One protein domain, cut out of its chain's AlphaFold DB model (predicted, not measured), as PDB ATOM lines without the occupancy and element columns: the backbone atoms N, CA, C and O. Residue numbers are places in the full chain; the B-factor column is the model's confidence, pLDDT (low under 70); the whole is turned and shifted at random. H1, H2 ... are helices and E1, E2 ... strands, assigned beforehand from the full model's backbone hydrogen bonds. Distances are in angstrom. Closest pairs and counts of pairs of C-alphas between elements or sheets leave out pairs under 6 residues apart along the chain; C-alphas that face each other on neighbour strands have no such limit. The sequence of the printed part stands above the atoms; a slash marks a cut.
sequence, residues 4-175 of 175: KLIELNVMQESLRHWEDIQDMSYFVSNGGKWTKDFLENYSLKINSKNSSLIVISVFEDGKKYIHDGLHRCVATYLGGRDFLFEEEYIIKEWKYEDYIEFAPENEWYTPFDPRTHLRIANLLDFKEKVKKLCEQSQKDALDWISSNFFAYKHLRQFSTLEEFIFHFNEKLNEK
ATOM      1  N   LYS A   4     -29.722  50.250 -17.971       98.44
ATOM      2  CA  LYS A   4     -30.413  49.204 -17.213       98.44
ATOM      3  C   LYS A   4     -30.730  48.015 -18.116       98.44
ATOM      4  O   LYS A   4     -31.275  48.180 -19.203       98.44
ATOM      5  N   LEU A   5     -30.418  46.809 -17.653       98.06
ATOM      6  CA  LEU A   5     -30.632  45.577 -18.415       98.06
ATOM      7  C   LEU A   5     -32.118  45.304 -18.691       98.06
ATOM      8  O   LEU A   5     -32.452  44.785 -19.750       98.06
ATOM      9  N   ILE A   6     -33.002  45.724 -17.783       97.19
ATOM     10  CA  ILE A   6     -34.461  45.615 -17.942       97.19
ATOM     11  C   ILE A   6     -35.020  46.476 -19.088       97.19
ATOM     12  O   ILE A   6     -36.121  46.226 -19.564       97.19
ATOM     13  N   GLU A   7     -34.271  47.477 -19.565       97.12
ATOM     14  CA  GLU A   7     -34.674  48.309 -20.708       97.12
ATOM     15  C   GLU A   7     -34.310  47.680 -22.061       97.12
ATOM     16  O   GLU A   7     -34.642  48.230 -23.116       97.12
ATOM     17  N   LEU A   8     -33.571  46.566 -22.056       98.62
ATOM     18  CA  LEU A   8     -33.024  45.965 -23.262       98.62
ATOM     19  C   LEU A   8     -33.955  44.903 -23.843       98.62
ATOM     20  O   LEU A   8     -34.351  43.944 -23.178       98.62
ATOM     21  N   ASN A   9     -34.228  45.044 -25.137       98.69
ATOM     22  CA  ASN A   9     -34.914  44.041 -25.936       98.69
ATOM     23  C   ASN A   9     -33.896  43.067 -26.541       98.69
ATOM     24  O   ASN A   9     -32.787  43.453 -26.912       98.69
ATOM     25  N   VAL A  10     -34.266  41.801 -26.696       98.12
ATOM     26  CA  VAL A  10     -33.403  40.787 -27.320       98.12
ATOM     27  C   VAL A  10     -33.697  40.657 -28.810       98.12
ATOM     28  O   VAL A  10     -34.833  40.827 -29.250       98.12
ATOM     29  N   MET A  11     -32.679  40.341 -29.607       97.62
ATOM     30  CA  MET A  11     -32.809  40.087 -31.052       97.62
ATOM     31  C   MET A  11     -32.523  38.637 -31.443       97.62
ATOM     32  O   MET A  11     -32.565  38.314 -32.627       97.62
ATOM     33  N   GLN A  12     -32.191  37.777 -30.484       96.62
ATOM     34  CA  GLN A  12     -31.873  36.374 -30.721       96.62
ATOM     35  C   GLN A  12     -32.776  35.492 -29.873       96.62
ATOM     36  O   GLN A  12     -33.151  35.868 -28.766       96.62
ATOM     37  N   GLU A  13     -33.121  34.324 -30.400       95.19
ATOM     38  CA  GLU A  13     -34.021  33.403 -29.711       95.19
ATOM     39  C   GLU A  13     -33.322  32.449 -28.743       95.19
ATOM     40  O   GLU A  13     -33.975  31.765 -27.966       95.19
ATOM     41  N   SER A  14     -32.000  32.342 -28.819       94.50
ATOM     42  CA  SER A  14     -31.215  31.437 -27.988       94.50
ATOM     43  C   SER A  14     -29.777  31.925 -27.861       94.50
ATOM     44  O   SER A  14     -29.326  32.799 -28.604       94.50
ATOM     45  N   LEU A  15     -29.055  31.344 -26.906       92.31
ATOM     46  CA  LEU A  15     -27.604  31.438 -26.828       92.31
ATOM     47  C   LEU A  15     -26.975  30.183 -27.438       92.31
ATOM     48  O   LEU A  15     -27.502  29.076 -27.318       92.31
ATOM     49  N   ARG A  16     -25.814  30.364 -28.065       88.94
ATOM     50  CA  ARG A  16     -24.840  29.274 -28.258       88.94
ATOM     51  C   ARG A  16     -24.079  29.071 -26.942       88.94
ATOM     52  O   ARG A  16     -24.144  29.959 -26.115       88.94
ATOM     53  N   HIS A  17     -23.348  27.984 -26.741       88.06
ATOM     54  CA  HIS A  17     -22.411  27.862 -25.608       88.06
ATOM     55  C   HIS A  17     -22.985  28.280 -24.237       88.06
ATOM     56  O   HIS A  17     -22.473  29.180 -23.572       88.06
ATOM     57  N   TRP A  18     -24.113  27.685 -23.846       87.44
ATOM     58  CA  TRP A  18     -24.746  27.984 -22.554       87.44
ATOM     59  C   TRP A  18     -23.833  27.649 -21.373       87.44
ATOM     60  O   TRP A  18     -23.909  28.299 -20.335       87.44
ATOM     61  N   GLU A  19     -22.959  26.667 -21.557       87.75
ATOM     62  CA  GLU A  19     -21.932  26.250 -20.614       87.75
ATOM     63  C   GLU A  19     -21.020  27.403 -20.157       87.75
ATOM     64  O   GLU A  19     -20.640  27.442 -18.988       87.75
ATOM     65  N   ASP A  20     -20.758  28.396 -21.014       90.75
ATOM     66  CA  ASP A  20     -19.874  29.523 -20.686       90.75
ATOM     67  C   ASP A  20     -20.547  30.555 -19.765       90.75
ATOM     68  O   ASP A  20     -19.876  31.350 -19.098       90.75
ATOM     69  N   ILE A  21     -21.884  30.568 -19.703       94.25
ATOM     70  CA  ILE A  21     -22.638  31.587 -18.962       94.25
ATOM     71  C   ILE A  21     -22.345  31.524 -17.466       94.25
ATOM     72  O   ILE A  21     -22.329  32.571 -16.817       94.25
ATOM     73  N   GLN A  22     -22.067  30.344 -16.912       93.31
ATOM     74  CA  GLN A  22     -21.749  30.196 -15.493       93.31
ATOM     75  C   GLN A  22     -20.460  30.946 -15.124       93.31
ATOM     76  O   GLN A  22     -20.476  31.789 -14.223       93.31
ATOM     77  N   ASP A  23     -19.372  30.703 -15.856       94.81
ATOM     78  CA  ASP A  23     -18.080  31.355 -15.620       94.81
ATOM     79  C   ASP A  23     -18.157  32.863 -15.885       94.81
ATOM     80  O   ASP A  23     -17.619  33.673 -15.124       94.81
ATOM     81  N   MET A  24     -18.886  33.260 -16.931       96.38
ATOM     82  CA  MET A  24     -19.132  34.667 -17.241       96.38
ATOM     83  C   MET A  24     -19.924  35.374 -16.131       96.38
ATOM     84  O   MET A  24     -19.608  36.510 -15.775       96.38
ATOM     85  N   SER A  25     -20.937  34.713 -15.569       97.06
ATOM     86  CA  SER A  25     -21.746  35.262 -14.473       97.06
ATOM     87  C   SER A  25     -20.920  35.384 -13.198       97.06
ATOM     88  O   SER A  25     -20.994  36.406 -12.517       97.06
ATOM     89  N   TYR A  26     -20.070  34.392 -12.915       97.56
ATOM     90  CA  TYR A  26     -19.133  34.434 -11.794       97.56
ATOM     91  C   TYR A  26     -18.123  35.582 -11.929       97.56
ATOM     92  O   TYR A  26     -17.836  36.283 -10.958       97.56
ATOM     93  N   PHE A  27     -17.600  35.835 -13.131       98.00
ATOM     94  CA  PHE A  27     -16.754  37.004 -13.378       98.00
ATOM     95  C   PHE A  27     -17.468  38.308 -12.995       98.00
ATOM     96  O   PHE A  27     -16.896  39.134 -12.279       98.00
ATOM     97  N   VAL A  28     -18.730  38.476 -13.402       98.38
ATOM     98  CA  VAL A  28     -19.508  39.678 -13.070       98.38
ATOM     99  C   VAL A  28     -19.827  39.769 -11.579       98.38
ATOM    100  O   VAL A  28     -19.680  40.850 -11.008       98.38
ATOM    101  N   SER A  29     -20.193  38.663 -10.923       98.25
ATOM    102  CA  SER A  29     -20.495  38.662  -9.484       98.25
ATOM    103  C   SER A  29     -19.289  39.053  -8.624       98.25
ATOM    104  O   SER A  29     -19.453  39.535  -7.508       98.25
ATOM    105  N   ASN A  30     -18.072  38.888  -9.151       98.25
ATOM    106  CA  ASN A  30     -16.824  39.332  -8.528       98.25
ATOM    107  C   ASN A  30     -16.406  40.761  -8.941       98.25
ATOM    108  O   ASN A  30     -15.258  41.155  -8.745       98.25
ATOM    109  N   GLY A  31     -17.320  41.552  -9.515       98.00
ATOM    110  CA  GLY A  31     -17.076  42.942  -9.917       98.00
ATOM    111  C   GLY A  31     -16.453  43.100 -11.307       98.00
ATOM    112  O   GLY A  31     -16.026  44.200 -11.666       98.00
ATOM    113  N   GLY A  32     -16.396  42.023 -12.091       98.19
ATOM    114  CA  GLY A  32     -15.888  42.031 -13.456       98.19
ATOM    115  C   GLY A  32     -16.693  42.922 -14.404       98.19
ATOM    116  O   GLY A  32     -17.923  43.030 -14.312       98.19
ATOM    117  N   LYS A  33     -15.982  43.544 -15.350       98.38
ATOM    118  CA  LYS A  33     -16.536  44.401 -16.402       98.38
ATOM    119  C   LYS A  33     -16.085  43.943 -17.783       98.38
ATOM    120  O   LYS A  33     -14.918  43.609 -17.978       98.38
ATOM    121  N   TRP A  34     -16.978  44.012 -18.761       97.81
ATOM    122  CA  TRP A  34     -16.726  43.683 -20.166       97.81
ATOM    123  C   TRP A  34     -16.003  44.810 -20.917       97.81
ATOM    124  O   TRP A  34     -16.420  45.203 -22.006       97.81
ATOM    125  N   THR A  35     -14.944  45.369 -20.329       97.75
ATOM    126  CA  THR A  35     -14.178  46.445 -20.967       97.75
ATOM    127  C   THR A  35     -13.411  45.920 -22.174       97.75
ATOM    128  O   THR A  35     -13.104  44.729 -22.267       97.75
ATOM    129  N   LYS A  36     -13.043  46.823 -23.087       96.81
ATOM    130  CA  LYS A  36     -12.195  46.485 -24.233       96.81
ATOM    131  C   LYS A  36     -10.905  45.779 -23.790       96.81
ATOM    132  O   LYS A  36     -10.619  44.696 -24.286       96.81
ATOM    133  N   ASP A  37     -10.213  46.326 -22.792       97.06
ATOM    134  CA  ASP A  37      -8.974  45.747 -22.258       97.06
ATOM    135  C   ASP A  37      -9.188  44.339 -21.688       97.06
ATOM    136  O   ASP A  37      -8.364  43.449 -21.895       97.06
ATOM    137  N   PHE A  38     -10.294  44.104 -20.974       96.88
ATOM    138  CA  PHE A  38     -10.611  42.769 -20.472       96.88
ATOM    139  C   PHE A  38     -10.845  41.787 -21.624       96.88
ATOM    140  O   PHE A  38     -10.281  40.693 -21.616       96.88
ATOM    141  N   LEU A  39     -11.639  42.176 -22.627       96.50
ATOM    142  CA  LEU A  39     -11.956  41.324 -23.776       96.50
ATOM    143  C   LEU A  39     -10.714  40.997 -24.617       96.50
ATOM    144  O   LEU A  39     -10.589  39.863 -25.073       96.50
ATOM    145  N   GLU A  40      -9.799  41.955 -24.791       95.69
ATOM    146  CA  GLU A  40      -8.523  41.766 -25.494       95.69
ATOM    147  C   GLU A  40      -7.561  40.862 -24.712       95.69
ATOM    148  O   GLU A  40      -6.963  39.946 -25.272       95.69
ATOM    149  N   ASN A  41      -7.434  41.055 -23.399       94.94
ATOM    150  CA  ASN A  41      -6.597  40.183 -22.573       94.94
ATOM    151  C   ASN A  41      -7.158  38.756 -22.496       94.94
ATOM    152  O   ASN A  41      -6.402  37.781 -22.516       94.94
ATOM    153  N   TYR A  42      -8.481  38.621 -22.416       93.25
ATOM    154  CA  TYR A  42      -9.143  37.324 -22.379       93.25
ATOM    155  C   TYR A  42      -8.958  36.562 -23.695       93.25
ATOM    156  O   TYR A  42      -8.551  35.403 -23.657       93.25
ATOM    157  N   SER A  43      -9.168  37.207 -24.849       92.44
ATOM    158  CA  SER A  43      -8.972  36.571 -26.159       92.44
ATOM    159  C   SER A  43      -7.527  36.127 -26.387       92.44
ATOM    160  O   SER A  43      -7.308  35.023 -26.884       92.44
ATOM    161  N   LEU A  44      -6.540  36.924 -25.954       92.69
ATOM    162  CA  LEU A  44      -5.125  36.534 -25.972       92.69
ATOM    163  C   LEU A  44      -4.869  35.286 -25.121       92.69
ATOM    164  O   LEU A  44      -4.172  34.372 -25.559       92.69
ATOM    165  N   LYS A  45      -5.463  35.217 -23.924       92.12
ATOM    166  CA  LYS A  45      -5.314  34.076 -23.009       92.12
ATOM    167  C   LYS A  45      -5.863  32.776 -23.600       92.12
ATOM    168  O   LYS A  45      -5.264  31.725 -23.385       92.12
ATOM    169  N   ILE A  46      -6.987  32.835 -24.312       90.62
ATOM    170  CA  ILE A  46      -7.642  31.647 -24.886       90.62
ATOM    171  C   ILE A  46      -7.312  31.418 -26.369       90.62
ATOM    172  O   ILE A  46      -7.884  30.526 -26.989       90.62
ATOM    173  N   ASN A  47      -6.392  32.206 -26.938       92.19
ATOM    174  CA  ASN A  47      -6.019  32.173 -28.354       92.19
ATOM    175  C   ASN A  47      -7.236  32.250 -29.302       92.19
ATOM    176  O   ASN A  47      -7.351  31.490 -30.265       92.19
ATOM    177  N   SER A  48      -8.171  33.161 -29.011       90.81
ATOM    178  CA  SER A  48      -9.373  33.398 -29.813       90.81
ATOM    179  C   SER A  48      -9.343  34.763 -30.495       90.81
ATOM    180  O   SER A  48      -8.557  35.647 -30.160       90.81
ATOM    181  N   LYS A  49     -10.267  34.984 -31.434       89.12
ATOM    182  CA  LYS A  49     -10.521  36.326 -31.970       89.12
ATOM    183  C   LYS A  49     -11.014  37.257 -30.852       89.12
ATOM    184  O   LYS A  49     -11.787  36.829 -29.991       89.12
ATOM    185  N   ASN A  50     -10.607  38.528 -30.900       87.44
ATOM    186  CA  ASN A  50     -11.104  39.561 -29.988       87.44
ATOM    187  C   ASN A  50     -12.624  39.692 -30.113       87.44
ATOM    188  O   ASN A  50     -13.160  39.854 -31.213       87.44
ATOM    189  N   SER A  51     -13.307  39.644 -28.970       89.56
ATOM    190  CA  SER A  51     -14.728  39.962 -28.894       89.56
ATOM    191  C   SER A  51     -14.935  41.476 -28.941       89.56
ATOM    192  O   SER A  51     -14.189  42.234 -28.327       89.56
ATOM    193  N   SER A  52     -15.970  41.909 -29.654       94.00
ATOM    194  CA  SER A  52     -16.488  43.278 -29.624       94.00
ATOM    195  C   SER A  52     -17.078  43.626 -28.253       94.00
ATOM    196  O   SER A  52     -17.500  42.746 -27.498       94.00
ATOM    197  N   LEU A  53     -17.184  44.928 -27.963       97.94
ATOM    198  CA  LEU A  53     -18.092  45.422 -26.923       97.94
ATOM    199  C   LEU A  53     -19.540  45.015 -27.234       97.94
ATOM    200  O   LEU A  53     -19.872  44.642 -28.362       97.94
ATOM    201  N   ILE A  54     -20.413  45.080 -26.230       98.50
ATOM    202  CA  ILE A  54     -21.849  44.852 -26.425       98.50
ATOM    203  C   ILE A  54     -22.374  45.912 -27.400       98.50
ATOM    204  O   ILE A  54     -22.106  47.101 -27.242       98.50
ATOM    205  N   VAL A  55     -23.115  45.501 -28.425       98.38
ATOM    206  CA  VAL A  55     -23.668  46.436 -29.411       98.38
ATOM    207  C   VAL A  55     -25.148  46.606 -29.128       98.38
ATOM    208  O   VAL A  55     -25.911  45.644 -29.211       98.38
ATOM    209  N   ILE A  56     -25.555  47.835 -28.823       98.62
ATOM    210  CA  ILE A  56     -26.953  48.201 -28.614       98.62
ATOM    211  C   ILE A  56     -27.450  48.954 -29.847       98.62
ATOM    212  O   ILE A  56     -26.957  50.036 -30.164       98.62
ATOM    213  N   SER A  57     -28.430  48.384 -30.545       98.25
ATOM    214  CA  SER A  57     -29.161  49.084 -31.601       98.25
ATOM    215  C   SER A  57     -30.263  49.937 -30.971       98.25
ATOM    216  O   SER A  57     -31.102  49.404 -30.246       98.25
ATOM    217  N   VAL A  58     -30.274  51.238 -31.253       98.50
ATOM    218  CA  VAL A  58     -31.339  52.171 -30.860       98.50
ATOM    219  C   VAL A  58     -32.130  52.549 -32.106       98.50
ATOM    220  O   VAL A  58     -31.537  52.970 -33.097       98.50
ATOM    221  N   PHE A  59     -33.449  52.370 -32.063       98.44
ATOM    222  CA  PHE A  59     -34.335  52.681 -33.186       98.44
ATOM    223  C   PHE A  59     -35.043  54.025 -33.009       98.44
ATOM    224  O   PHE A  59     -35.028  54.617 -31.932       98.44
ATOM    225  N   GLU A  60     -35.681  54.500 -34.078       97.88
ATOM    226  CA  GLU A  60     -36.393  55.786 -34.146       97.88
ATOM    227  C   GLU A  60     -37.520  55.968 -33.108       97.88
ATOM    228  O   GLU A  60     -37.886  57.096 -32.789       97.88
ATOM    229  N   ASP A  61     -38.034  54.878 -32.529       97.88
ATOM    230  CA  ASP A  61     -39.002  54.890 -31.423       97.88
ATOM    231  C   ASP A  61     -38.343  54.908 -30.026       97.88
ATOM    232  O   ASP A  61     -39.025  54.794 -29.007       97.88
ATOM    233  N   GLY A  62     -37.014  55.020 -29.965       98.06
ATOM    234  CA  GLY A  62     -36.220  55.004 -28.739       98.06
ATOM    235  C   GLY A  62     -35.985  53.612 -28.144       98.06
ATOM    236  O   GLY A  62     -35.318  53.501 -27.107       98.06
ATOM    237  N   LYS A  63     -36.493  52.533 -28.761       98.31
ATOM    238  CA  LYS A  63     -36.270  51.172 -28.253       98.31
ATOM    239  C   LYS A  63     -34.816  50.753 -28.421       98.31
ATOM    240  O   LYS A  63     -34.204  50.956 -29.470       98.31
ATOM    241  N   LYS A  64     -34.294  50.102 -27.380       98.69
ATOM    242  CA  LYS A  64     -32.931  49.568 -27.320       98.69
ATOM    243  C   LYS A  64     -32.966  48.055 -27.484       98.69
ATOM    244  O   LYS A  64     -33.664  47.371 -26.733       98.69
ATOM    245  N   TYR A  65     -32.192  47.535 -28.428       98.62
ATOM    246  CA  TYR A  65     -32.067  46.106 -28.685       98.62
ATOM    247  C   TYR A  65     -30.616  45.646 -28.576       98.62
ATOM    248  O   TYR A  65     -29.703  46.318 -29.054       98.62
ATOM    249  N   ILE A  66     -30.409  44.463 -28.008       98.50
ATOM    250  CA  ILE A  66     -29.108  43.797 -27.954       98.50
ATOM    251  C   ILE A  66     -28.809  43.233 -29.344       98.50
ATOM    252  O   ILE A  66     -29.298  42.164 -29.717       98.50
ATOM    253  N   HIS A  67     -28.021  43.970 -30.120       97.06
ATOM    254  CA  HIS A  67     -27.617  43.578 -31.466       97.06
ATOM    255  C   HIS A  67     -26.546  42.484 -31.433       97.06
ATOM    256  O   HIS A  67     -26.600  41.545 -32.234       97.06
ATOM    257  N   ASP A  68     -25.582  42.625 -30.521       95.94
ATOM    258  CA  ASP A  68     -24.487  41.689 -30.271       95.94
ATOM    259  C   ASP A  68     -24.090  41.730 -28.786       95.94
ATOM    260  O   ASP A  68     -24.227  42.762 -28.126       95.94
ATOM    261  N   GLY A  69     -23.586  40.614 -28.261       96.56
ATOM    262  CA  GLY A  69     -23.205  40.474 -26.855       96.56
ATOM    263  C   GLY A  69     -24.308  39.959 -25.925       96.56
ATOM    264  O   GLY A  69     -24.213  40.185 -24.720       96.56
ATOM    265  N   LEU A  70     -25.317  39.239 -26.440       97.44
ATOM    266  CA  LEU A  70     -26.406  38.684 -25.620       97.44
ATOM    267  C   LEU A  70     -25.894  37.811 -24.464       97.44
ATOM    268  O   LEU A  70     -26.364  37.978 -23.344       97.44
ATOM    269  N   HIS A  71     -24.877  36.971 -24.688       96.19
ATOM    270  CA  HIS A  71     -24.207  36.199 -23.628       96.19
ATOM    271  C   HIS A  71     -23.734  37.062 -22.468       96.19
ATOM    272  O   HIS A  71     -23.967  36.731 -21.313       96.19
ATOM    273  N   ARG A  72     -23.081  38.187 -22.779       97.69
ATOM    274  CA  ARG A  72     -22.562  39.111 -21.769       97.69
ATOM    275  C   ARG A  72     -23.702  39.805 -21.037       97.69
ATOM    276  O   ARG A  72     -23.619  39.937 -19.827       97.69
ATOM    277  N   CYS A  73     -24.780  40.186 -21.721       98.31
ATOM    278  CA  CYS A  73     -25.967  40.741 -21.066       98.31
ATOM    279  C   CYS A  73     -26.628  39.737 -20.108       98.31
ATOM    280  O   CYS A  73     -26.929  40.097 -18.972       98.31
ATOM    281  N   VAL A  74     -26.805  38.484 -20.543       97.69
ATOM    282  CA  VAL A  74     -27.359  37.405 -19.712       97.69
ATOM    283  C   VAL A  74     -26.459  37.140 -18.506       97.69
ATOM    284  O   VAL A  74     -26.939  37.150 -17.377       97.69
ATOM    285  N   ALA A  75     -25.153  36.988 -18.721       97.56
ATOM    286  CA  ALA A  75     -24.196  36.773 -17.643       97.56
ATOM    287  C   ALA A  75     -24.127  37.951 -16.660       97.56
ATOM    288  O   ALA A  75     -24.014  37.741 -15.457       97.56
ATOM    289  N   THR A  76     -24.237  39.195 -17.141       98.50
ATOM    290  CA  THR A  76     -24.301  40.368 -16.260       98.50
ATOM    291  C   THR A  76     -25.526  40.315 -15.353       98.50
ATOM    292  O   THR A  76     -25.393  40.518 -14.147       98.50
ATOM    293  N   TYR A  77     -26.691  39.984 -15.920       97.81
ATOM    294  CA  TYR A  77     -27.936  39.849 -15.167       97.81
ATOM    295  C   TYR A  77     -27.837  38.742 -14.109       97.81
ATOM    296  O   TYR A  77     -28.085  38.981 -12.929       97.81
ATOM    297  N   LEU A  78     -27.414  37.542 -14.518       96.19
ATOM    298  CA  LEU A  78     -27.283  36.380 -13.634       96.19
ATOM    299  C   LEU A  78     -26.169  36.548 -12.588       96.19
ATOM    300  O   LEU A  78     -26.283  36.025 -11.484       96.19
ATOM    301  N   GLY A  79     -25.130  37.326 -12.896       97.38
ATOM    302  CA  GLY A  79     -24.083  37.734 -11.956       97.38
ATOM    303  C   GLY A  79     -24.532  38.771 -10.917       97.38
ATOM    304  O   GLY A  79     -23.711  39.217 -10.119       97.38
ATOM    305  N   GLY A  80     -25.809  39.170 -10.920       97.50
ATOM    306  CA  GLY A  80     -26.401  40.066  -9.924       97.50
ATOM    307  C   GLY A  80     -26.242  41.556 -10.226       97.50
ATOM    308  O   GLY A  80     -26.467  42.382  -9.340       97.50
ATOM    309  N   ARG A  81     -25.859  41.929 -11.454       98.19
ATOM    310  CA  ARG A  81     -25.709  43.328 -11.871       98.19
ATOM    311  C   ARG A  81     -26.816  43.711 -12.852       98.19
ATOM    312  O   ARG A  81     -26.932  43.136 -13.924       98.19
ATOM    313  N   ASP A  82     -27.613  44.721 -12.511       98.12
ATOM    314  CA  ASP A  82     -28.805  45.121 -13.278       98.12
ATOM    315  C   ASP A  82     -28.532  46.196 -14.354       98.12
ATOM    316  O   ASP A  82     -29.467  46.746 -14.943       98.12
ATOM    317  N   PHE A  83     -27.263  46.513 -14.630       98.56
ATOM    318  CA  PHE A  83     -26.866  47.522 -15.616       98.56
ATOM    319  C   PHE A  83     -25.534  47.217 -16.320       98.56
ATOM    320  O   PHE A  83     -24.678  46.502 -15.801       98.56
ATOM    321  N   LEU A  84     -25.332  47.845 -17.478       98.62
ATOM    322  CA  LEU A  84     -24.046  47.946 -18.169       98.62
ATOM    323  C   LEU A  84     -23.398  49.304 -17.881       98.62
ATOM    324  O   LEU A  84     -24.080  50.335 -17.903       98.62
ATOM    325  N   PHE A  85     -22.093  49.305 -17.620       98.50
ATOM    326  CA  PHE A  85     -21.281  50.517 -17.603       98.50
ATOM    327  C   PHE A  85     -21.087  51.046 -19.028       98.50
ATOM    328  O   PHE A  85     -21.140  50.292 -19.999       98.50
ATOM    329  N   GLU A  86     -20.835  52.347 -19.146       98.06
ATOM    330  CA  GLU A  86     -20.638  53.026 -20.432       98.06
ATOM    331  C   GLU A  86     -19.485  52.429 -21.253       98.06
ATOM    332  O   GLU A  86     -19.579  52.332 -22.471       98.06
ATOM    333  N   GLU A  87     -18.431  51.947 -20.593       98.06
ATOM    334  CA  GLU A  87     -17.280  51.313 -21.237       98.06
ATOM    335  C   GLU A  87     -17.520  49.875 -21.743       98.06
ATOM    336  O   GLU A  87     -16.627  49.286 -22.353       98.06
ATOM    337  N   GLU A  88     -18.691  49.284 -21.487       98.38
ATOM    338  CA  GLU A  88     -19.010  47.893 -21.856       98.38
ATOM    339  C   GLU A  88     -19.809  47.773 -23.159       98.38
ATOM    340  O   GLU A  88     -19.989  46.662 -23.676       98.38
ATOM    341  N   TYR A  89     -20.305  48.890 -23.696       98.62
ATOM    342  CA  TYR A  89     -21.168  48.880 -24.867       98.62
ATOM    343  C   TYR A  89     -20.884  50.020 -25.847       98.62
ATOM    344  O   TYR A  89     -20.280  51.035 -25.521       98.62
ATOM    345  N   ILE A  90     -21.374  49.846 -27.072       98.38
ATOM    346  CA  ILE A  90     -21.491  50.906 -28.073       98.38
ATOM    347  C   ILE A  90     -22.936  50.999 -28.555       98.38
ATOM    348  O   ILE A  90     -23.641  49.989 -28.641       98.38
ATOM    349  N   ILE A  91     -23.373  52.213 -28.883       98.38
ATOM    350  CA  ILE A  91     -24.696  52.468 -29.458       98.38
ATOM    351  C   ILE A  91     -24.568  52.581 -30.974       98.38
ATOM    352  O   ILE A  91     -23.651  53.227 -31.483       98.38
ATOM    353  N   LYS A  92     -25.499  51.956 -31.693       97.69
ATOM    354  CA  LYS A  92     -25.720  52.170 -33.123       97.69
ATOM    355  C   LYS A  92     -27.160  52.596 -33.346       97.69
ATOM    356  O   LYS A  92     -28.073  51.884 -32.935       97.69
ATOM    357  N   GLU A  93     -27.353  53.725 -34.001       98.19
ATOM    358  CA  GLU A  93     -28.682  54.200 -34.376       98.19
ATOM    359  C   GLU A  93     -29.121  53.545 -35.687       98.19
ATOM    360  O   GLU A  93     -28.309  53.366 -36.596       98.19
ATOM    361  N   TRP A  94     -30.391  53.153 -35.764       97.25
ATOM    362  CA  TRP A  94     -30.981  52.485 -36.922       97.25
ATOM    363  C   TRP A  94     -32.388  53.010 -37.194       97.25
ATOM    364  O   TRP A  94     -33.155  53.265 -36.266       97.25
ATOM    365  N   LYS A  95     -32.769  53.078 -38.469       97.75
ATOM    366  CA  LYS A  95     -34.184  53.063 -38.850       97.75
ATOM    367  C   LYS A  95     -34.645  51.626 -39.012       97.75
ATOM    368  O   LYS A  95     -33.852  50.752 -39.367       97.75
ATOM    369  N   TYR A  96     -35.929  51.368 -38.769       98.06
ATOM    370  CA  TYR A  96     -36.462  50.027 -39.003       98.06
ATOM    371  C   TYR A  96     -36.347  49.635 -40.479       98.06
ATOM    372  O   TYR A  96     -35.991  48.497 -40.763       98.06
ATOM    373  N   GLU A  97     -36.586  50.582 -41.390       97.00
ATOM    374  CA  GLU A  97     -36.491  50.394 -42.844       97.00
ATOM    375  C   GLU A  97     -35.095  49.911 -43.267       97.00
ATOM    376  O   GLU A  97     -34.979  48.846 -43.872       97.00
ATOM    377  N   ASP A  98     -34.039  50.602 -42.828       94.69
ATOM    378  CA  ASP A  98     -32.649  50.240 -43.144       94.69
ATOM    379  C   ASP A  98     -32.260  48.863 -42.569       94.69
ATOM    380  O   ASP A  98     -31.453  48.129 -43.133       94.69
ATOM    381  N   TYR A  99     -32.825  48.491 -41.417       95.31
ATOM    382  CA  TYR A  99     -32.474  47.250 -40.723       95.31
ATOM    383  C   TYR A  99     -33.117  46.005 -41.357       95.31
ATOM    384  O   TYR A  99     -32.542  44.908 -41.328       95.31
ATOM    385  N   ILE A 100     -34.322  46.157 -41.918       96.19
ATOM    386  CA  ILE A 100     -35.029  45.081 -42.628       96.19
ATOM    387  C   ILE A 100     -34.595  44.953 -44.088       96.19
ATOM    388  O   ILE A 100     -34.965  43.972 -44.734       96.19
ATOM    389  N   GLU A 101     -33.843  45.915 -44.613       96.00
ATOM    390  CA  GLU A 101     -33.327  45.877 -45.974       96.00
ATOM    391  C   GLU A 101     -32.163  44.885 -46.095       96.00
ATOM    392  O   GLU A 101     -31.368  44.684 -45.176       96.00
ATOM    393  N   PHE A 102     -32.082  44.207 -47.237       95.56
ATOM    394  CA  PHE A 102     -30.960  43.341 -47.573       95.56
ATOM    395  C   PHE A 102     -29.819  44.185 -48.153       95.56
ATOM    396  O   PHE A 102     -30.003  44.804 -49.194       95.56
ATOM    397  N   ALA A 103     -28.648  44.177 -47.506       95.06
ATOM    398  CA  ALA A 103     -27.521  45.055 -47.840       95.06
ATOM    399  C   ALA A 103     -26.193  44.260 -47.887       95.06
ATOM    400  O   ALA A 103     -25.363  44.343 -46.968       95.06
ATOM    401  N   PRO A 104     -25.993  43.403 -48.909       93.88
ATOM    402  CA  PRO A 104     -24.855  42.484 -48.986       93.88
ATOM    403  C   PRO A 104     -23.492  43.187 -49.085       93.88
ATOM    404  O   PRO A 104     -22.495  42.641 -48.616       93.88
ATOM    405  N   GLU A 105     -23.430  44.402 -49.627       93.38
ATOM    406  CA  GLU A 105     -22.230  45.247 -49.677       93.38
ATOM    407  C   GLU A 105     -21.708  45.641 -48.288       93.38
ATOM    408  O   GLU A 105     -20.519  45.910 -48.131       93.38
ATOM    409  N   ASN A 106     -22.578  45.598 -47.276       92.12
ATOM    410  CA  ASN A 106     -22.253  45.832 -45.870       92.12
ATOM    411  C   ASN A 106     -22.165  44.525 -45.060       92.12
ATOM    412  O   ASN A 106     -22.225  44.543 -43.830       92.12
ATOM    413  N   GLU A 107     -22.078  43.377 -45.740       92.44
ATOM    414  CA  GLU A 107     -22.148  42.035 -45.149       92.44
ATOM    415  C   GLU A 107     -23.434  41.775 -44.333       92.44
ATOM    416  O   GLU A 107     -23.479  40.914 -43.439       92.44
ATOM    417  N   TRP A 108     -24.515  42.497 -44.648       93.38
ATOM    418  CA  TRP A 108     -25.812  42.347 -44.000       93.38
ATOM    419  C   TRP A 108     -26.709  41.378 -44.777       93.38
ATOM    420  O   TRP A 108     -27.490  41.748 -45.651       93.38
ATOM    421  N   TYR A 109     -26.584  40.095 -44.430       95.00
ATOM    422  CA  TYR A 109     -27.255  38.991 -45.129       95.00
ATOM    423  C   TYR A 109     -28.527  38.469 -44.451       95.00
ATOM    424  O   TYR A 109     -29.155  37.544 -44.954       95.00
ATOM    425  N   THR A 110     -28.888  38.997 -43.280       94.62
ATOM    426  CA  THR A 110     -29.967  38.450 -42.436       94.62
ATOM    427  C   THR A 110     -31.020  39.513 -42.113       94.62
ATOM    428  O   THR A 110     -31.177  39.852 -40.940       94.62
ATOM    429  N   PRO A 111     -31.728  40.058 -43.116       93.62
ATOM    430  CA  PRO A 111     -32.735  41.094 -42.901       93.62
ATOM    431  C   PRO A 111     -33.912  40.566 -42.073       93.62
ATOM    432  O   PRO A 111     -34.558  39.578 -42.434       93.62
ATOM    433  N   PHE A 112     -34.237  41.200 -40.951       96.31
ATOM    434  CA  PHE A 112     -35.398  40.819 -40.141       96.31
ATOM    435  C   PHE A 112     -35.971  42.022 -39.407       96.31
ATOM    436  O   PHE A 112     -35.231  42.923 -39.034       96.31
ATOM    437  N   ASP A 113     -37.283  42.006 -39.167       97.56
ATOM    438  CA  ASP A 113     -37.933  43.023 -38.343       97.56
ATOM    439  C   ASP A 113     -37.767  42.660 -36.859       97.56
ATOM    440  O   ASP A 113     -38.380  41.680 -36.411       97.56
ATOM    441  N   PRO A 114     -36.971  43.413 -36.074       97.44
ATOM    442  CA  PRO A 114     -36.763  43.110 -34.668       97.44
ATOM    443  C   PRO A 114     -38.017  43.358 -33.828       97.44
ATOM    444  O   PRO A 114     -38.073  42.891 -32.698       97.44
ATOM    445  N   ARG A 115     -39.061  44.016 -34.336       97.94
ATOM    446  CA  ARG A 115     -40.323  44.179 -33.600       97.94
ATOM    447  C   ARG A 115     -41.112  42.876 -33.543       97.94
ATOM    448  O   ARG A 115     -41.786  42.619 -32.553       97.94
ATOM    449  N   THR A 116     -41.008  42.041 -34.577       97.94
ATOM    450  CA  THR A 116     -41.865  40.854 -34.742       97.94
ATOM    451  C   THR A 116     -41.101  39.538 -34.843       97.94
ATOM    452  O   THR A 116     -41.720  38.479 -34.754       97.94
ATOM    453  N   HIS A 117     -39.776  39.572 -35.004       98.25
ATOM    454  CA  HIS A 117     -38.953  38.375 -35.167       98.25
ATOM    455  C   HIS A 117     -37.747  38.347 -34.221       98.25
ATOM    456  O   HIS A 117     -37.258  39.379 -33.754       98.25
ATOM    457  N   LEU A 118     -37.237  37.138 -34.002       97.69
ATOM    458  CA  LEU A 118     -35.959  36.842 -33.360       97.69
ATOM    459  C   LEU A 118     -35.055  36.117 -34.359       97.69
ATOM    460  O   LEU A 118     -35.533  35.293 -35.135       97.69
ATOM    461  N   ARG A 119     -33.752  36.399 -34.338       96.56
ATOM    462  CA  ARG A 119     -32.757  35.642 -35.109       96.56
ATOM    463  C   ARG A 119     -32.406  34.339 -34.407       96.56
ATOM    464  O   ARG A 119     -32.286  34.302 -33.182       96.56
ATOM    465  N   ILE A 120     -32.119  33.309 -35.191       95.31
ATOM    466  CA  ILE A 120     -31.487  32.099 -34.663       95.31
ATOM    467  C   ILE A 120     -30.065  32.414 -34.169       95.31
ATOM    468  O   ILE A 120     -29.411  33.348 -34.647       95.31
ATOM    469  N   ALA A 121     -29.561  31.639 -33.211       92.38
ATOM    470  CA  ALA A 121     -28.266  31.921 -32.591       92.38
ATOM    471  C   ALA A 121     -27.060  31.566 -33.480       92.38
ATOM    472  O   ALA A 121     -26.009  32.206 -33.376       92.38
ATOM    473  N   ASN A 122     -27.196  30.561 -34.353       92.31
ATOM    474  CA  ASN A 122     -26.156  30.165 -35.301       92.31
ATOM    475  C   ASN A 122     -26.539  30.562 -36.730       92.31
ATOM    476  O   ASN A 122     -27.369  29.920 -37.358       92.31
ATOM    477  N   LEU A 123     -25.904  31.616 -37.239       93.62
ATOM    478  CA  LEU A 123     -26.159  32.156 -38.577       93.62
ATOM    479  C   LEU A 123     -25.035  31.853 -39.571       93.62
ATOM    480  O   LEU A 123     -25.080  32.376 -40.681       93.62
ATOM    481  N   LEU A 124     -24.009  31.087 -39.181       93.00
ATOM    482  CA  LEU A 124     -22.805  30.920 -39.997       93.00
ATOM    483  C   LEU A 124     -23.138  30.284 -41.351       93.00
ATOM    484  O   LEU A 124     -22.947  30.927 -42.381       93.00
ATOM    485  N   ASP A 125     -23.737  29.093 -41.333       94.25
ATOM    486  CA  ASP A 125     -24.072  28.341 -42.548       94.25
ATOM    487  C   ASP A 125     -25.028  29.123 -43.456       94.25
ATOM    488  O   ASP A 125     -24.861  29.165 -44.677       94.25
ATOM    489  N   PHE A 126     -26.007  29.807 -42.851       95.62
ATOM    490  CA  PHE A 126     -26.939  30.666 -43.575       95.62
ATOM    491  C   PHE A 126     -26.200  31.807 -44.287       95.62
ATOM    492  O   PHE A 126     -26.362  31.997 -45.491       95.62
ATOM    493  N   LYS A 127     -25.348  32.550 -43.567       95.69
ATOM    494  CA  LYS A 127     -24.586  33.675 -44.127       95.69
ATOM    495  C   LYS A 127     -23.612  33.222 -45.210       95.69
ATOM    496  O   LYS A 127     -23.515  33.885 -46.237       95.69
ATOM    497  N   GLU A 128     -22.925  32.098 -45.021       95.94
ATOM    498  CA  GLU A 128     -22.034  31.532 -46.039       95.94
ATOM    499  C   GLU A 128     -22.790  31.143 -47.310       95.94
ATOM    500  O   GLU A 128     -22.320  31.408 -48.419       95.94
ATOM    501  N   LYS A 129     -23.977  30.542 -47.169       96.69
ATOM    502  CA  LYS A 129     -24.827  30.190 -48.307       96.69
ATOM    503  C   LYS A 129     -25.290  31.432 -49.064       96.69
ATOM    504  O   LYS A 129     -25.149  31.463 -50.285       96.69
ATOM    505  N   VAL A 130     -25.803  32.442 -48.360       96.75
ATOM    506  CA  VAL A 130     -26.253  33.700 -48.974       96.75
ATOM    507  C   VAL A 130     -25.092  34.410 -49.664       96.75
ATOM    508  O   VAL A 130     -25.237  34.811 -50.813       96.75
ATOM    509  N   LYS A 131     -23.921  34.490 -49.023       96.69
ATOM    510  CA  LYS A 131     -22.723  35.101 -49.614       96.69
ATOM    511  C   LYS A 131     -22.351  34.453 -50.953       96.69
ATOM    512  O   LYS A 131     -22.159  35.164 -51.933       96.69
ATOM    513  N   LYS A 132     -22.340  33.115 -51.026       96.69
ATOM    514  CA  LYS A 132     -22.080  32.373 -52.279       96.69
ATOM    515  C   LYS A 132     -23.132  32.636 -53.358       96.69
ATOM    516  O   LYS A 132     -22.805  32.642 -54.538       96.69
ATOM    517  N   LEU A 133     -24.395  32.839 -52.975       96.94
ATOM    518  CA  LEU A 133     -25.443  33.227 -53.922       96.94
ATOM    519  C   LEU A 133     -25.228  34.663 -54.423       96.94
ATOM    520  O   LEU A 133     -25.356  34.900 -55.618       96.94
ATOM    521  N   CYS A 134     -24.822  35.597 -53.557       96.44
ATOM    522  CA  CYS A 134     -24.508  36.977 -53.948       96.44
ATOM    523  C   CYS A 134     -23.358  37.074 -54.957       96.44
ATOM    524  O   CYS A 134     -23.385  37.960 -55.806       96.44
ATOM    525  N   GLU A 135     -22.376  36.171 -54.883       95.56
ATOM    526  CA  GLU A 135     -21.279  36.070 -55.860       95.56
ATOM    527  C   GLU A 135     -21.774  35.693 -57.268       95.56
ATOM    528  O   GLU A 135     -21.097  35.974 -58.254       95.56
ATOM    529  N   GLN A 136     -22.954  35.073 -57.370       95.44
ATOM    530  CA  GLN A 136     -23.579  34.676 -58.633       95.44
ATOM    531  C   GLN A 136     -24.622  35.703 -59.091       95.44
ATOM    532  O   GLN A 136     -24.600  36.150 -60.236       95.44
ATOM    533  N   SER A 137     -25.542  36.072 -58.197       96.62
ATOM    534  CA  SER A 137     -26.657  36.985 -58.448       96.62
ATOM    535  C   SER A 137     -27.252  37.453 -57.116       96.62
ATOM    536  O   SER A 137     -27.768  36.657 -56.329       96.62
ATOM    537  N   GLN A 138     -27.237  38.766 -56.858       94.94
ATOM    538  CA  GLN A 138     -27.897  39.330 -55.671       94.94
ATOM    539  C   GLN A 138     -29.410  39.076 -55.670       94.94
ATOM    540  O   GLN A 138     -29.998  38.876 -54.609       94.94
ATOM    541  N   LYS A 139     -30.030  39.045 -56.855       95.62
ATOM    542  CA  LYS A 139     -31.451  38.734 -56.998       95.62
ATOM    543  C   LYS A 139     -31.745  37.303 -56.546       95.62
ATOM    544  O   LYS A 139     -32.652  37.098 -55.749       95.62
ATOM    545  N   ASP A 140     -30.933  36.343 -56.976       94.94
ATOM    546  CA  ASP A 140     -31.116  34.930 -56.623       94.94
ATOM    547  C   ASP A 140     -30.906  34.715 -55.119       94.94
ATOM    548  O   ASP A 140     -31.620  33.937 -54.485       94.94
ATOM    549  N   ALA A 141     -29.952  35.444 -54.524       96.88
ATOM    550  CA  ALA A 141     -29.761  35.464 -53.080       96.88
ATOM    551  C   ALA A 141     -31.016  35.972 -52.353       96.88
ATOM    552  O   ALA A 141     -31.470  35.331 -51.405       96.88
ATOM    553  N   LEU A 142     -31.608  37.078 -52.810       95.31
ATOM    554  CA  LEU A 142     -32.811  37.657 -52.212       95.31
ATOM    555  C   LEU A 142     -34.039  36.741 -52.345       95.31
ATOM    556  O   LEU A 142     -34.782  36.554 -51.374       95.31
ATOM    557  N   ASP A 143     -34.224  36.122 -53.512       96.12
ATOM    558  CA  ASP A 143     -35.296  35.152 -53.768       96.12
ATOM    559  C   ASP A 143     -35.146  33.924 -52.850       96.12
ATOM    560  O   ASP A 143     -36.120  33.434 -52.259       96.12
ATOM    561  N   TRP A 144     -33.908  33.460 -52.653       97.31
ATOM    562  CA  TRP A 144     -33.604  32.359 -51.746       97.31
ATOM    563  C   TRP A 144     -33.854  32.727 -50.279       97.31
ATOM    564  O   TRP A 144     -34.508  31.953 -49.579       97.31
ATOM    565  N   ILE A 145     -33.401  33.897 -49.812       95.94
ATOM    566  CA  ILE A 145     -33.653  34.390 -48.443       95.94
ATOM    567  C   ILE A 145     -35.157  34.439 -48.169       95.94
ATOM    568  O   ILE A 145     -35.616  33.941 -47.141       95.94
ATOM    569  N   SER A 146     -35.924  35.000 -49.107       93.88
ATOM    570  CA  SER A 146     -37.380  35.129 -48.991       93.88
ATOM    571  C   SER A 146     -38.065  33.764 -48.882       93.88
ATOM    572  O   SER A 146     -38.966  33.585 -48.065       93.88
ATOM    573  N   SER A 147     -37.583  32.774 -49.637       96.12
ATOM    574  CA  SER A 147     -38.111  31.402 -49.619       96.12
ATOM    575  C   SER A 147     -37.652  30.576 -48.409       96.12
ATOM    576  O   SER A 147     -38.252  29.549 -48.107       96.12
ATOM    577  N   ASN A 148     -36.598  31.007 -47.707       96.19
ATOM    578  CA  ASN A 148     -35.963  30.271 -46.606       96.19
ATOM    579  C   ASN A 148     -35.920  31.099 -45.317       96.19
ATOM    580  O   ASN A 148     -34.992  30.979 -44.520       96.19
ATOM    581  N   PHE A 149     -36.916  31.954 -45.088       92.12
ATOM    582  CA  PHE A 149     -36.853  32.909 -43.984       92.12
ATOM    583  C   PHE A 149     -36.779  32.246 -42.599       92.12
ATOM    584  O   PHE A 149     -36.078  32.737 -41.716       92.12
ATOM    585  N   PHE A 150     -37.417  31.085 -42.422       94.75
ATOM    586  CA  PHE A 150     -37.322  30.299 -41.188       94.75
ATOM    587  C   PHE A 150     -35.916  29.739 -40.920       94.75
ATOM    588  O   PHE A 150     -35.617  29.355 -39.799       94.75
ATOM    589  N   ALA A 151     -35.020  29.726 -41.913       94.88
ATOM    590  CA  ALA A 151     -33.649  29.256 -41.729       94.88
ATOM    591  C   ALA A 151     -32.757  30.253 -40.967       94.88
ATOM    592  O   ALA A 151     -31.605  29.928 -40.693       94.88
ATOM    593  N   TYR A 152     -33.242  31.463 -40.655       96.06
ATOM    594  CA  TYR A 152     -32.462  32.452 -39.901       96.06
ATOM    595  C   TYR A 152     -33.257  33.310 -38.908       96.06
ATOM    596  O   TYR A 152     -32.650  34.014 -38.092       96.06
ATOM    597  N   LYS A 153     -34.593  33.272 -38.951       96.56
ATOM    598  CA  LYS A 153     -35.456  33.998 -38.018       96.56
ATOM    599  C   LYS A 153     -36.740  33.236 -37.708       96.56
ATOM    600  O   LYS A 153     -37.282  32.548 -38.566       96.56
ATOM    601  N   HIS A 154     -37.275  33.462 -36.516       96.75
ATOM    602  CA  HIS A 154     -38.579  32.970 -36.080       96.75
ATOM    603  C   HIS A 154     -39.453  34.119 -35.576       96.75
ATOM    604  O   HIS A 154     -38.969  35.229 -35.342       96.75
ATOM    605  N   LEU A 155     -40.754  33.859 -35.426       97.50
ATOM    606  CA  LEU A 155     -41.662  34.803 -34.775       97.50
ATOM    607  C   LEU A 155     -41.204  35.056 -33.337       97.50
ATOM    608  O   LEU A 155     -40.777  34.141 -32.633       97.50
ATOM    609  N   ARG A 156     -41.290  36.312 -32.909       97.44
ATOM    610  CA  ARG A 156     -40.883  36.734 -31.573       97.44
ATOM    611  C   ARG A 156     -41.763  36.073 -30.507       97.44
ATOM    612  O   ARG A 156     -42.979  36.219 -30.540       97.44
ATOM    613  N   GLN A 157     -41.127  35.386 -29.557       96.31
ATOM    614  CA  GLN A 157     -41.792  34.737 -28.413       96.31
ATOM    615  C   GLN A 157     -41.574  35.479 -27.085       96.31
ATOM    616  O   GLN A 157     -42.332  35.290 -26.142       96.31
ATOM    617  N   PHE A 158     -40.556  36.335 -27.026       96.25
ATOM    618  CA  PHE A 158     -40.226  37.209 -25.902       96.25
ATOM    619  C   PHE A 158     -39.572  38.481 -26.448       96.25
ATOM    620  O   PHE A 158     -38.971  38.489 -27.528       96.25
ATOM    621  N   SER A 159     -39.700  39.575 -25.720       97.25
ATOM    622  CA  SER A 159     -39.249  40.907 -26.108       97.25
ATOM    623  C   SER A 159     -38.011  41.319 -25.330       97.25
ATOM    624  O   SER A 159     -37.028  41.734 -25.945       97.25
ATOM    625  N   THR A 160     -38.034  41.168 -24.007       98.19
ATOM    626  CA  THR A 160     -37.004  41.710 -23.109       98.19
ATOM    627  C   THR A 160     -35.942  40.678 -22.733       98.19
ATOM    628  O   THR A 160     -36.121  39.470 -22.907       98.19
ATOM    629  N   LEU A 161     -34.811  41.152 -22.205       97.81
ATOM    630  CA  LEU A 161     -33.782  40.281 -21.631       97.81
ATOM    631  C   LEU A 161     -34.310  39.470 -20.436       97.81
ATOM    632  O   LEU A 161     -33.945  38.310 -20.279       97.81
ATOM    633  N   GLU A 162     -35.174  40.061 -19.616       96.44
ATOM    634  CA  GLU A 162     -35.777  39.378 -18.469       96.44
ATOM    635  C   GLU A 162     -36.696  38.234 -18.921       96.44
ATOM    636  O   GLU A 162     -36.546  37.107 -18.453       96.44
ATOM    637  N   GLU A 163     -37.572  38.489 -19.899       97.00
ATOM    638  CA  GLU A 163     -38.435  37.460 -20.493       97.00
ATOM    639  C   GLU A 163     -37.615  36.344 -21.152       97.00
ATOM    640  O   GLU A 163     -37.948  35.166 -21.008       97.00
ATOM    641  N   PHE A 164     -36.518  36.696 -21.837       96.19
ATOM    642  CA  PHE A 164     -35.569  35.727 -22.388       96.19
ATOM    643  C   PHE A 164     -35.024  34.808 -21.287       96.19
ATOM    644  O   PHE A 164     -35.108  33.587 -21.401       96.19
ATOM    645  N   ILE A 165     -34.488  35.375 -20.203       94.56
ATOM    646  CA  ILE A 165     -33.885  34.600 -19.110       94.56
ATOM    647  C   ILE A 165     -34.932  33.716 -18.427       94.56
ATOM    648  O   ILE A 165     -34.669  32.536 -18.190       94.56
ATOM    649  N   PHE A 166     -36.130  34.247 -18.170       93.44
ATOM    650  CA  PHE A 166     -37.237  33.483 -17.599       93.44
ATOM    651  C   PHE A 166     -37.594  32.270 -18.470       93.44
ATOM    652  O   PHE A 166     -37.633  31.145 -17.977       93.44
ATOM    653  N   HIS A 167     -37.750  32.475 -19.782       90.94
ATOM    654  CA  HIS A 167     -38.069  31.405 -20.731       90.94
ATOM    655  C   HIS A 167     -37.019  30.279 -20.753       90.94
ATOM    656  O   HIS A 167     -37.358  29.115 -20.975       90.94
ATOM    657  N   PHE A 168     -35.743  30.602 -20.539       84.19
ATOM    658  CA  PHE A 168     -34.666  29.610 -20.533       84.19
ATOM    659  C   PHE A 168     -34.472  28.912 -19.185       84.19
ATOM    660  O   PHE A 168     -34.139  27.726 -19.182       84.19
ATOM    661  N   ASN A 169     -34.720  29.586 -18.061       81.38
ATOM    662  CA  ASN A 169     -34.660  28.955 -16.741       81.38
ATOM    663  C   ASN A 169     -35.707  27.844 -16.591       81.38
ATOM    664  O   ASN A 169     -35.382  26.774 -16.083       81.38
ATOM    665  N   GLU A 170     -36.923  28.049 -17.102       75.44
ATOM    666  CA  GLU A 170     -37.959  27.005 -17.123       75.44
ATOM    667  C   GLU A 170     -37.468  25.755 -17.876       75.44
ATOM    668  O   GLU A 170     -37.537  24.642 -17.360       75.44
ATOM    669  N   LYS A 171     -36.833  25.935 -19.043       65.00
ATOM    670  CA  LYS A 171     -36.283  24.824 -19.844       65.00
ATOM    671  C   LYS A 171     -35.101  24.098 -19.201       65.00
ATOM    672  O   LYS A 171     -34.834  22.953 -19.566       65.00
ATOM    673  N   LEU A 172     -34.348  24.760 -18.322       61.44
ATOM    674  CA  LEU A 172     -33.253  24.131 -17.577       61.44
ATOM    675  C   LEU A 172     -33.776  23.292 -16.408       61.44
ATOM    676  O   LEU A 172     -33.172  22.273 -16.101       61.44
ATOM    677  N   ASN A 173     -34.899  23.686 -15.803       61.53
ATOM    678  CA  ASN A 173     -35.526  22.956 -14.698       61.53
ATOM    679  C   ASN A 173     -36.384  21.760 -15.158       61.53
ATOM    680  O   ASN A 173     -36.744  20.916 -14.342       61.53
ATOM    681  N   GLU A 174     -36.719  21.681 -16.450       54.91
ATOM    682  CA  GLU A 174     -37.452  20.560 -17.065       54.91
ATOM    683  C   GLU A 174     -36.556  19.380 -17.504       54.91
ATOM    684  O   GLU A 174     -37.075  18.363 -17.973       54.91
ATOM    685  N   LYS A 175     -35.227  19.499 -17.386       45.47
ATOM    686  CA  LYS A 175     -34.244  18.464 -17.758       45.47
ATOM    687  C   LYS A 175     -33.593  17.828 -16.539       45.47
ATOM    688  O   LYS A 175     -33.316  16.610 -16.631       45.47
TER     689      LYS A 175
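This is residues 4 to 175 of the 175 residues of an uncharacterized protein of Neisseriaceae bacterium (UniProt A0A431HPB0). A small, strongly twisted sheet of four strands, E1, E3, E2 and E4, stands near the middle, with helices H1 and H3 crossing each other toward one end of the long axis and the helical hairpin H5 and H6 making the other end. The short strand pair E5 and E6 lies between the large sheet and that hairpin, H2 is set off to one side touching no helix, and H7 starts beside E1 and runs outward until residues 169 to 175 stick out. The printed part has 172 residues with seven named helices and six named strands in the order E1 H1 H2 E2 E3 H3 E4 H4 E5 H5 H6 E6 H7. The larger sheet is mixed, the smaller one antiparallel, and the class is mixed, helices and strands. The whole is compact, with a radius of gyration of the C-alphas of 17.0 A and spans of 51 by 37 by 35 A.

E1 is residues 8 to 10, beginning with C-alpha 8 at (-33.024, 45.965, -23.262). H1, residues 20 to 29, is 14.5 A long, and H2, residues 36 to 46, is 15.5 A. E2, residues 54 to 59, is 16.2 A long, and E3 is residues 64 to 68, 11.9 A. H3, residues 70 to 78, measures 12.2 A, and E4, residues 89 to 94, 16.0 A. H4 is residues 96 to 100 and E5 residues 117 to 119. H5, residues 124 to 134, is 15.3 A long and starts at C-alpha 124, (-22.805, 30.920, -39.997). H6 is residues 138 to 147, 14.3 A, and E6 residues 153 to 155. H7, residues 161 to 173, is 18.7 A long and ends at C-alpha 173, (-35.526, 22.956, -14.698).

The larger sheet runs E1, E3, E2, E4, with E1 and E4 as edge strands. E1 and E3 are parallel, with N 66 and O 9 at 2.8 A. E2 and E3 form an antiparallel hairpin, with N 57 and O 65 at 2.8 A. E2 and E4 are parallel, with N 58 and O 92 at 2.8 A. H3 is on this sheet and stands up from it, its line rising 51 degrees out of the local plane. H1 is not on the sheet but touches H3, running the same way at a steep tilt of 50 degrees, closest at the C-alphas of Ser 25 and Ala 75, 4.3 A. H7 only grazes the sheet with residues 161 to 164. With residues 161 to 165 alone it only just touches H3, with 3 pairs of C-alphas within 8 A, the closest those of Val 74 and Ile 165, 7.1 A; the two helices are about perpendicular at 77 degrees. H4 touches no helix and is only just not on the sheet, with 4 pairs of C-alphas within 10 A. E5 and E6 are antiparallel, with N 118 and O 154 at 2.9 A. H5 and H6 touch as a helical hairpin, opposite ways at a steep tilt of 44 degrees, closest at the C-alphas of Leu 133 and Ala 141, 4.9 A. H1 and H2 are apart. In H1 to H6 every O i to N i+4 pair is within hydrogen-bond range; in H7 it is 8 of 9.

The two C-alphas farthest apart, those of Asn 30 and Ser 137, are 50.9 A from each other. The printed part has no cut and ends at residue 175, the chain's last residue. The link from H4 to E5, residues 101 to 116, is long. The mean pLDDT of the printed part is 94.6, and residues 171 to 175 are under 70.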